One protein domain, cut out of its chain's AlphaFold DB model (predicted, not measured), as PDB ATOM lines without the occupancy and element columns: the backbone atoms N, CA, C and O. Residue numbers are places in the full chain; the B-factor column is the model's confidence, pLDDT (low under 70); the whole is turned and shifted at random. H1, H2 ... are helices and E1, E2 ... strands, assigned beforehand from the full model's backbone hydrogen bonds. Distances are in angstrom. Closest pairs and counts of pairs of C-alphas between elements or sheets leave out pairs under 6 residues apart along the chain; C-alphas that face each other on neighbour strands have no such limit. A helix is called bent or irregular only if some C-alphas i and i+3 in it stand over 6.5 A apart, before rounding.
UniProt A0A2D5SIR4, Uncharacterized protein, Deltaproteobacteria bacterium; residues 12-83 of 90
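This is residues 12 to 83 of the 90 residues of an uncharacterized protein of Deltaproteobacteria bacterium (UniProt A0A2D5SIR4). A small body, made of a short two-strand hairpin with H1 packed over it and H2 close by near E1, has one helix, H3, held away from it as a separate arm. The chain leaves the body after H2 through a link whose residues 65 to 68 already stand free, and H3 sticks out with residues 69 to 71 and 73 to 81. The printed part has 72 residues with two named strands and three named helices, in the order E1, E2, H1, H2, H3, and the class is mostly helix; the sheet is E1 - E2, antiparallel. The whole is only just loose, close to compact, with a radius of gyration of the C-alphas of 13.8 A, and its C-alphas span 37 by 30 by 20 A along their three main axes.

E1 is residues 12 to 14, beginning at C-alpha 12 at (44.984, 7.944, -20.985). After a short link of 7 residues comes E2, residues 22 to 25, 9.8 A from first to last C-alpha. A tight link of 3 residues follows, and then H1, residues 29 to 43, which begins at C-alpha 29 at (52.149, 14.047, -10.166) and is 21.0 A long from first to last C-alpha. H1 is irregular: C-alphas 30 and 33 are 7.7 A apart, where about 5 A is found in a regular helix. A short link of 6 residues follows H1, and H2 is residues 50 to 58, 12.7 A from first to last C-alpha. After a short link of 10 residues comes H3, residues 69 to 81, 18.3 A long and ending at C-alpha 81 at (68.251, 11.259, -20.661).

E1 and E2 form a hairpin of antiparallel neighbour strands, with 166 degrees between their N-to-C directions. The C-alphas of residues 14 and 22 face each other at 4.3 A. N 13 and O 23 are 3.0 A apart and N 23 and O 13 are 2.9 A apart, both within hydrogen-bond range. The closest C-alphas of E1 and H1 are those of Gly 13 and Val 39, 6.0 A apart. The closest C-alphas of E2 and H1 are those of Ala 24 and Val 35, 7.0 A apart. The closest C-alphas of E1 and H2 are those of Gly 13 and Leu 56, 6.5 A apart, while E2 and H2 are apart. H1 and H2 are close but not clearly touching, with 2 pairs of C-alphas within 8 A, the closest being those of Leu 38 and Asp 52 at 7.2 A; their lines are only just about perpendicular, at 73 degrees. H3 is apart from E1, E2, H1 and H2. In H2 and H3 every O i to N i+4 pair is within hydrogen-bond range; in H1 9 of 11 are.

The two C-alphas farthest apart are those of Gly 45 and Asn 81, at 38.4 A, and the first and last printed C-alphas, of Ala 12 and Ile 83, are 20.9 A apart. Residues 65 to 71, of which 69 to 71 belong to H3, stand free, and so do residues 73 to 83, of which 73 to 81 belong to H3. Without these stretches the body has 54 residues, spans 33 by 30 by 18 A and has a radius of gyration of 10.8 A. The printed part has no cut, and no link between named elements is long. The mean pLDDT of the printed part is 96.4, and no printed residue is under 70.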
ATOM      1  N   ALA A  12      46.270   7.706 -21.626       98.00
ATOM      2  CA  ALA A  12      44.984   7.944 -20.985       98.00
ATOM      3  C   ALA A  12      43.828   7.768 -21.970       98.00
ATOM      4  O   ALA A  12      43.827   8.368 -23.038       98.00
ATOM      5  N   GLY A  13      42.834   6.962 -21.601       96.94
ATOM      6  CA  GLY A  13      41.654   6.739 -22.436       96.94
ATOM      7  C   GLY A  13      41.113   5.317 -22.361       96.94
ATOM      8  O   GLY A  13      41.604   4.479 -21.601       96.94
ATOM      9  N   ALA A  14      40.073   5.052 -23.149       96.31
ATOM     10  CA  ALA A  14      39.499   3.719 -23.296       96.31
ATOM     11  C   ALA A  14      40.413   2.824 -24.143       96.31
ATOM     12  O   ALA A  14      40.995   3.276 -25.127       96.31
ATOM     13  N   VAL A  15      40.515   1.542 -23.791       96.31
ATOM     14  CA  VAL A  15      41.277   0.565 -24.575       96.31
ATOM     15  C   VAL A  15      40.446   0.100 -25.769       96.31
ATOM     16  O   VAL A  15      39.374  -0.488 -25.575       96.31
ATOM     17  N   PRO A  16      40.915   0.302 -27.016       93.38
ATOM     18  CA  PRO A  16      40.188  -0.170 -28.181       93.38
ATOM     19  C   PRO A  16      39.964  -1.679 -28.110       93.38
ATOM     20  O   PRO A  16      40.858  -2.439 -27.744       93.38
ATOM     21  N   LYS A  17      38.770  -2.118 -28.520       92.69
ATOM     22  CA  LYS A  17      38.357  -3.533 -28.572       92.69
ATOM     23  C   LYS A  17      38.158  -4.218 -27.209       92.69
ATOM     24  O   LYS A  17      37.809  -5.396 -27.205       92.69
ATOM     25  N   VAL A  18      38.303  -3.513 -26.080       96.88
ATOM     26  CA  VAL A  18      37.992  -4.044 -24.739       96.88
ATOM     27  C   VAL A  18      37.012  -3.105 -24.020       96.88
ATOM     28  O   VAL A  18      37.434  -2.168 -23.342       96.88
ATOM     29  N   PRO A  19      35.692  -3.321 -24.171       95.19
ATOM     30  CA  PRO A  19      34.683  -2.470 -23.547       95.19
ATOM     31  C   PRO A  19      34.847  -2.400 -22.025       95.19
ATOM     32  O   PRO A  19      35.024  -3.421 -21.364       95.19
ATOM     33  N   GLY A  20      34.770  -1.190 -21.471       95.94
ATOM     34  CA  GLY A  20      34.872  -0.954 -20.028       95.94
ATOM     35  C   GLY A  20      36.297  -0.939 -19.466       95.94
ATOM     36  O   GLY A  20      36.458  -0.667 -18.278       95.94
ATOM     37  N   LEU A  21      37.329  -1.186 -20.283       97.44
ATOM     38  CA  LEU A  21      38.724  -1.050 -19.864       97.44
ATOM     39  C   LEU A  21      39.261   0.346 -20.202       97.44
ATOM     40  O   LEU A  21      39.207   0.785 -21.351       97.44
ATOM     41  N   PHE A  22      39.836   1.011 -19.202       97.69
ATOM     42  CA  PHE A  22      40.438   2.338 -19.315       97.69
ATOM     43  C   PHE A  22      41.857   2.322 -18.751       97.69
ATOM     44  O   PHE A  22      42.159   1.567 -17.825       97.69
ATOM     45  N   ILE A  23      42.724   3.172 -19.293       97.75
ATOM     46  CA  ILE A  23      44.105   3.354 -18.838       97.75
ATOM     47  C   ILE A  23      44.290   4.804 -18.385       97.75
ATOM     48  O   ILE A  23      43.725   5.719 -18.976       97.75
ATOM     49  N   ALA A  24      45.096   4.990 -17.339       97.88
ATOM     50  CA  ALA A  24      45.681   6.260 -16.918       97.88
ATOM     51  C   ALA A  24      47.081   5.960 -16.353       97.88
ATOM     52  O   ALA A  24      47.234   5.638 -15.176       97.88
ATOM     53  N   ALA A  25      48.099   5.967 -17.213       97.75
ATOM     54  CA  ALA A  25      49.446   5.494 -16.895       97.75
ATOM     55  C   ALA A  25      50.531   6.460 -17.391       97.75
ATOM     56  O   ALA A  25      50.290   7.289 -18.267       97.75
ATOM     57  N   ALA A  26      51.736   6.336 -16.818       97.50
ATOM     58  CA  ALA A  26      52.860   7.248 -17.060       97.50
ATOM     59  C   ALA A  26      52.496   8.730 -16.815       97.50
ATOM     60  O   ALA A  26      52.875   9.624 -17.567       97.50
ATOM     61  N   VAL A  27      51.729   8.985 -15.747       97.94
ATOM     62  CA  VAL A  27      51.251  10.320 -15.373       97.94
ATOM     63  C   VAL A  27      52.169  10.918 -14.308       97.94
ATOM     64  O   VAL A  27      52.345  10.347 -13.233       97.94
ATOM     65  N   TRP A  28      52.726  12.093 -14.589       95.56
ATOM     66  CA  TRP A  28      53.448  12.881 -13.590       95.56
ATOM     67  C   TRP A  28      52.492  13.420 -12.527       95.56
ATOM     68  O   TRP A  28      51.359  13.787 -12.836       95.56
ATOM     69  N   ILE A  29      52.970  13.556 -11.285       97.06
ATOM     70  CA  ILE A  29      52.149  14.047 -10.166       97.06
ATOM     71  C   ILE A  29      51.489  15.404 -10.470       97.06
ATOM     72  O   ILE A  29      50.328  15.611 -10.129       97.06
ATOM     73  N   THR A  30      52.183  16.284 -11.198       97.44
ATOM     74  CA  THR A  30      51.693  17.605 -11.629       97.44
ATOM     75  C   THR A  30      50.464  17.533 -12.534       97.44
ATOM     76  O   THR A  30      49.679  18.473 -12.567       97.44
ATOM     77  N   HIS A  31      50.270  16.422 -13.247       97.44
ATOM     78  CA  HIS A  31      49.160  16.211 -14.179       97.44
ATOM     79  C   HIS A  31      48.104  15.236 -13.640       97.44
ATOM     80  O   HIS A  31      47.065  15.049 -14.272       97.44
ATOM     81  N   GLY A  32      48.344  14.631 -12.468       97.94
ATOM     82  CA  GLY A  32      47.529  13.549 -11.913       97.94
ATOM     83  C   GLY A  32      46.039  13.878 -11.848       97.94
ATOM     84  O   GLY A  32      45.222  13.124 -12.367       97.94
ATOM     85  N   ALA A  33      45.687  15.032 -11.277       98.31
ATOM     86  CA  ALA A  33      44.290  15.448 -11.137       98.31
ATOM     87  C   ALA A  33      43.597  15.682 -12.492       98.31
ATOM     88  O   ALA A  33      42.454  15.269 -12.676       98.31
ATOM     89  N   GLY A  34      44.292  16.304 -13.450       97.75
ATOM     90  CA  GLY A  34      43.744  16.579 -14.781       97.75
ATOM     91  C   GLY A  34      43.477  15.300 -15.573       97.75
ATOM     92  O   GLY A  34      42.382  15.116 -16.101       97.75
ATOM     93  N   VAL A  35      44.442  14.373 -15.585       98.25
ATOM     94  CA  VAL A  35      44.282  13.073 -16.255       98.25
ATOM     95  C   VAL A  35      43.199  12.234 -15.573       98.25
ATOM     96  O   VAL A  35      42.369  11.638 -16.256       98.25
ATOM     97  N   ALA A  36      43.153  12.226 -14.237       98.19
ATOM     98  CA  ALA A  36      42.116  11.512 -13.496       98.19
ATOM     99  C   ALA A  36      40.710  12.034 -13.827       98.19
ATOM    100  O   ALA A  36      39.806  11.227 -14.037       98.19
ATOM    101  N   ARG A  37      40.529  13.361 -13.931       97.88
ATOM    102  CA  ARG A  37      39.261  13.970 -14.361       97.88
ATOM    103  C   ARG A  37      38.861  13.487 -15.757       97.88
ATOM    104  O   ARG A  37      37.750  13.000 -15.914       97.88
ATOM    105  N   LEU A  38      39.766  13.572 -16.737       97.88
ATOM    106  CA  LEU A  38      39.498  13.138 -18.116       97.88
ATOM    107  C   LEU A  38      39.039  11.673 -18.178       97.88
ATOM    108  O   LEU A  38      38.025  11.358 -18.794       97.88
ATOM    109  N   VAL A  39      39.746  10.772 -17.490       97.81
ATOM    110  CA  VAL A  39      39.391   9.344 -17.477       97.81
ATOM    111  C   VAL A  39      38.083   9.090 -16.720       97.81
ATOM    112  O   VAL A  39      37.268   8.288 -17.170       97.81
ATOM    113  N   ALA A  40      37.831   9.780 -15.605       98.06
ATOM    114  CA  ALA A  40      36.569   9.662 -14.872       98.06
ATOM    115  C   ALA A  40      35.367  10.160 -15.694       98.06
ATOM    116  O   ALA A  40      34.290   9.560 -15.661       98.06
ATOM    117  N   ASP A  41      35.547  11.235 -16.458       97.44
ATOM    118  CA  ASP A  41      34.509  11.762 -17.336       97.44
ATOM    119  C   ASP A  41      34.224  10.793 -18.501       97.44
ATOM    120  O   ASP A  41      33.054  10.544 -18.796       97.44
ATOM    121  N   LEU A  42      35.251  10.133 -19.058       96.00
ATOM    122  CA  LEU A  42      35.074   9.022 -20.007       96.00
ATOM    123  C   LEU A  42      34.311   7.837 -19.394       96.00
ATOM    124  O   LEU A  42      33.364   7.342 -20.001       96.00
ATOM    125  N   ILE A  43      34.688   7.396 -18.188       97.31
ATOM    126  CA  ILE A  43      34.029   6.281 -17.481       97.31
ATOM    127  C   ILE A  43      32.553   6.593 -17.209       97.31
ATOM    128  O   ILE A  43      31.699   5.715 -17.324       97.31
ATOM    129  N   SER A  44      32.243   7.838 -16.848       97.31
ATOM    130  CA  SER A  44      30.876   8.279 -16.546       97.31
ATOM    131  C   SER A  44      30.045   8.641 -17.783       97.31
ATOM    132  O   SER A  44      28.865   8.955 -17.642       97.31
ATOM    133  N   GLY A  45      30.629   8.589 -18.984       95.38
ATOM    134  CA  GLY A  45      29.944   8.921 -20.234       95.38
ATOM    135  C   GLY A  45      29.636  10.411 -20.400       95.38
ATOM    136  O   GLY A  45      28.744  10.772 -21.167       95.38
ATOM    137  N   LYS A  46      30.339  11.293 -19.683       95.81
ATOM    138  CA  LYS A  46      30.176  12.740 -19.848       95.81
ATOM    139  C   LYS A  46      30.767  13.195 -21.179       95.81
ATOM    140  O   LYS A  46      31.858  12.778 -21.568       95.81
ATOM    141  N   SER A  47      30.065  14.108 -21.845       89.38
ATOM    142  CA  SER A  47      30.548  14.742 -23.073       89.38
ATOM    143  C   SER A  47      31.839  15.516 -22.817       89.38
ATOM    144  O   SER A  47      31.894  16.320 -21.884       89.38
ATOM    145  N   GLN A  48      32.838  15.306 -23.668       92.94
ATOM    146  CA  GLN A  48      34.097  16.043 -23.634       92.94
ATOM    147  C   GLN A  48      33.980  17.333 -24.453       92.94
ATOM    148  O   GLN A  48      33.299  17.367 -25.480       92.94
ATOM    149  N   GLY A  49      34.643  18.396 -23.995       94.94
ATOM    150  CA  GLY A  49      34.854  19.588 -24.814       94.94
ATOM    151  C   GLY A  49      35.863  19.328 -25.939       94.94
ATOM    152  O   GLY A  49      36.550  18.308 -25.947       94.94
ATOM    153  N   VAL A  50      35.987  20.274 -26.874       95.38
ATOM    154  CA  VAL A  50      36.944  20.175 -27.994       95.38
ATOM    155  C   VAL A  50      38.388  20.041 -27.491       95.38
ATOM    156  O   VAL A  50      39.131  19.197 -27.985       95.38
ATOM    157  N   ASP A  51      38.764  20.811 -26.468       96.25
ATOM    158  CA  ASP A  51      40.116  20.769 -25.897       96.25
ATOM    159  C   ASP A  51      40.410  19.430 -25.205       96.25
ATOM    160  O   ASP A  51      41.483  18.853 -25.376       96.25
ATOM    161  N   ASP A  52      39.435  18.899 -24.462       96.56
ATOM    162  CA  ASP A  52      39.554  17.605 -23.786       96.56
ATOM    163  C   ASP A  52      39.714  16.466 -24.801       96.56
ATOM    164  O   ASP A  52      40.518  15.556 -24.594       96.56
ATOM    165  N   GLN A  53      39.001  16.545 -25.927       95.44
ATOM    166  CA  GLN A  53      39.114  15.577 -27.013       95.44
ATOM    167  C   GLN A  53      40.505  15.612 -27.662       95.44
ATOM    168  O   GLN A  53      41.116  14.559 -27.835       95.44
ATOM    169  N   ALA A  54      41.043  16.802 -27.942       96.94
ATOM    170  CA  ALA A  54      42.392  16.955 -28.489       96.94
ATOM    171  C   ALA A  54      43.475  16.419 -27.529       96.94
ATOM    172  O   ALA A  54      44.440  15.784 -27.957       96.94
ATOM    173  N   ILE A  55      43.304  16.626 -26.218       97.12
ATOM    174  CA  ILE A  55      44.202  16.066 -25.198       97.12
ATOM    175  C   ILE A  55      44.119  14.533 -25.176       97.12
ATOM    176  O   ILE A  55      45.151  13.863 -25.139       97.12
ATOM    177  N   LEU A  56      42.911  13.965 -25.209       96.06
ATOM    178  CA  LEU A  56      42.713  12.515 -25.211       96.06
ATOM    179  C   LEU A  56      43.280  11.845 -26.468       96.06
ATOM    180  O   LEU A  56      43.856  10.767 -26.363       96.06
ATOM    181  N   GLU A  57      43.186  12.491 -27.630       96.50
ATOM    182  CA  GLU A  57      43.821  12.024 -28.869       96.50
ATOM    183  C   GLU A  57      45.349  11.986 -28.748       96.50
ATOM    184  O   GLU A  57      45.984  11.008 -29.145       96.50
ATOM    185  N   ALA A  58      45.959  13.002 -28.130       97.56
ATOM    186  CA  ALA A  58      47.397  12.995 -27.862       97.56
ATOM    187  C   ALA A  58      47.808  11.893 -26.863       97.56
ATOM    188  O   ALA A  58      48.931  11.386 -26.916       97.56
ATOM    189  N   PHE A  59      46.910  11.508 -25.950       98.00
ATOM    190  CA  PHE A  59      47.150  10.489 -24.921       98.00
ATOM    191  C   PHE A  59      46.704   9.078 -25.330       98.00
ATOM    192  O   PHE A  59      46.778   8.163 -24.499       98.00
ATOM    193  N   ASP A  60      46.295   8.882 -26.589       97.44
ATOM    194  CA  ASP A  60      45.757   7.621 -27.099       97.44
ATOM    195  C   ASP A  60      46.662   6.429 -26.727       97.44
ATOM    196  O   ASP A  60      47.889   6.437 -26.902       97.44
ATOM    197  N   VAL A  61      46.029   5.387 -26.186       96.50
ATOM    198  CA  VAL A  61      46.669   4.151 -25.712       96.50
ATOM    199  C   VAL A  61      47.302   3.326 -26.839       96.50
ATOM    200  O   VAL A  61      48.179   2.504 -26.585       96.50
ATOM    201  N   MET A  62      46.898   3.565 -28.085       96.50
ATOM    202  CA  MET A  62      47.375   2.923 -29.306       96.50
ATOM    203  C   MET A  62      48.262   3.834 -30.165       96.50
ATOM    204  O   MET A  62      48.621   3.435 -31.272       96.50
ATOM    205  N   ARG A  63      48.682   5.017 -29.691       97.25
ATOM    206  CA  ARG A  63      49.446   5.983 -30.516       97.25
ATOM    207  C   ARG A  63      50.782   5.470 -31.079       97.25
ATOM    208  O   ARG A  63      51.325   6.046 -32.017       97.25
ATOM    209  N   PHE A  64      51.316   4.376 -30.532       97.56
ATOM    210  CA  PHE A  64      52.531   3.715 -31.029       97.56
ATOM    211  C   PHE A  64      52.273   2.384 -31.746       97.56
ATOM    212  O   PHE A  64      53.220   1.655 -32.047       97.56
ATOM    213  N   ALA A  65      51.014   2.028 -32.008       96.19
ATOM    214  CA  ALA A  65      50.665   0.758 -32.630       96.19
ATOM    215  C   ALA A  65      51.392   0.564 -33.972       96.19
ATOM    216  O   ALA A  65      51.433   1.459 -34.813       96.19
ATOM    217  N   GLY A  66      51.974  -0.623 -34.163       97.38
ATOM    218  CA  GLY A  66      52.722  -0.974 -35.375       97.38
ATOM    219  C   GLY A  66      54.179  -0.497 -35.413       97.38
ATOM    220  O   GLY A  66      54.883  -0.835 -36.360       97.38
ATOM    221  N   GLN A  67      54.659   0.246 -34.408       97.88
ATOM    222  CA  GLN A  67      56.075   0.613 -34.299       97.88
ATOM    223  C   GLN A  67      56.897  -0.501 -33.631       97.88
ATOM    224  O   GLN A  67      56.399  -1.236 -32.777       97.88
ATOM    225  N   ASP A  68      58.173  -0.614 -34.009       98.19
ATOM    226  CA  ASP A  68      59.103  -1.597 -33.442       98.19
ATOM    227  C   ASP A  68      59.443  -1.282 -31.975       98.19
ATOM    228  O   ASP A  68      59.758  -0.142 -31.617       98.19
ATOM    229  N   SER A  69      59.422  -2.303 -31.115       97.00
ATOM    230  CA  SER A  69      59.606  -2.122 -29.674       97.00
ATOM    231  C   SER A  69      60.999  -1.617 -29.301       97.00
ATOM    232  O   SER A  69      61.111  -0.811 -28.382       97.00
ATOM    233  N   LYS A  70      62.058  -2.033 -30.014       97.94
ATOM    234  CA  LYS A  70      63.429  -1.569 -29.743       97.94
ATOM    235  C   LYS A  70      63.588  -0.103 -30.122       97.94
ATOM    236  O   LYS A  70      64.296   0.640 -29.445       97.94
ATOM    237  N   VAL A  71      62.908   0.334 -31.183       97.88
ATOM    238  CA  VAL A  71      62.865   1.749 -31.571       97.88
ATOM    239  C   VAL A  71      62.154   2.586 -30.506       97.88
ATOM    240  O   VAL A  71      62.657   3.648 -30.134       97.88
ATOM    241  N   LEU A  72      61.012   2.117 -29.991       98.19
ATOM    242  CA  LEU A  72      60.275   2.807 -28.926       98.19
ATOM    243  C   LEU A  72      61.084   2.871 -27.627       98.19
ATOM    244  O   LEU A  72      61.167   3.935 -27.019       98.19
ATOM    245  N   GLU A  73      61.729   1.774 -27.239       97.56
ATOM    246  CA  GLU A  73      62.605   1.719 -26.069       97.56
ATOM    247  C   GLU A  73      63.766   2.713 -26.198       97.56
ATOM    248  O   GLU A  73      63.944   3.568 -25.332       97.56
ATOM    249  N   ALA A  74      64.492   2.694 -27.320       97.56
ATOM    250  CA  ALA A  74      65.593   3.627 -27.557       97.56
ATOM    251  C   ALA A  74      65.140   5.098 -27.522       97.56
ATOM    252  O   ALA A  74      65.871   5.959 -27.031       97.56
ATOM    253  N   ARG A  75      63.935   5.402 -28.025       97.38
ATOM    254  CA  ARG A  75      63.341   6.743 -27.932       97.38
ATOM    255  C   ARG A  75      63.002   7.117 -26.494       97.38
ATOM    256  O   ARG A  75      63.397   8.193 -26.075       97.38
ATOM    257  N   ALA A  76      62.341   6.239 -25.740       96.88
ATOM    258  CA  ALA A  76      62.007   6.487 -24.337       96.88
ATOM    259  C   ALA A  76      63.264   6.704 -23.475       96.88
ATOM    260  O   ALA A  76      63.279   7.590 -22.623       96.88
ATOM    261  N   LEU A  77      64.343   5.957 -23.734       95.62
ATOM    262  CA  LEU A  77      65.645   6.165 -23.091       95.62
ATOM    263  C   LEU A  77      66.252   7.532 -23.424       95.62
ATOM    264  O   LEU A  77      66.728   8.210 -22.518       95.62
ATOM    265  N   ARG A  78      66.217   7.961 -24.695       94.75
ATOM    266  CA  ARG A  78      66.658   9.317 -25.072       94.75
ATOM    267  C   ARG A  78      65.826  10.378 -24.368       94.75
ATOM    268  O   ARG A  78      66.378  11.213 -23.668       94.75
ATOM    269  N   THR A  79      64.504  10.263 -24.450       94.00
ATOM    270  CA  THR A  79      63.569  11.145 -23.755       94.00
ATOM    271  C   THR A  79      63.882  11.252 -22.264       94.00
ATOM    272  O   THR A  79      63.875  12.358 -21.744       94.00
ATOM    273  N   TYR A  80      64.196  10.139 -21.591       92.62
ATOM    274  CA  TYR A  80      64.608  10.132 -20.187       92.62
ATOM    275  C   TYR A  80      65.936  10.865 -19.946       92.62
ATOM    276  O   TYR A  80      66.039  11.664 -19.014       92.62
ATOM    277  N   ASN A  81      66.946  10.608 -20.778       92.75
ATOM    278  CA  ASN A  81      68.251  11.259 -20.661       92.75
ATOM    279  C   ASN A  81      68.155  12.775 -20.894       92.75
ATOM    280  O   ASN A  81      68.900  13.537 -20.282       92.75
ATOM    281  N   ASP A  82      67.199  13.201 -21.720       90.75
ATOM    282  CA  ASP A  82      67.062  14.585 -22.159       90.75
ATOM    283  C   ASP A  82      66.050  15.402 -21.339       90.75
ATOM    284  O   ASP A  82      65.871  16.585 -21.613       90.75
ATOM    285  N   ILE A  83      65.424  14.839 -20.291       86.62
ATOM    286  CA  ILE A  83      64.376  15.524 -19.490       86.62
ATOM    287  C   ILE A  83      64.832  16.908 -18.992       86.62
ATOM    288  O   ILE A  83      64.019  17.825 -18.862       86.62
TER     289      ILE A  83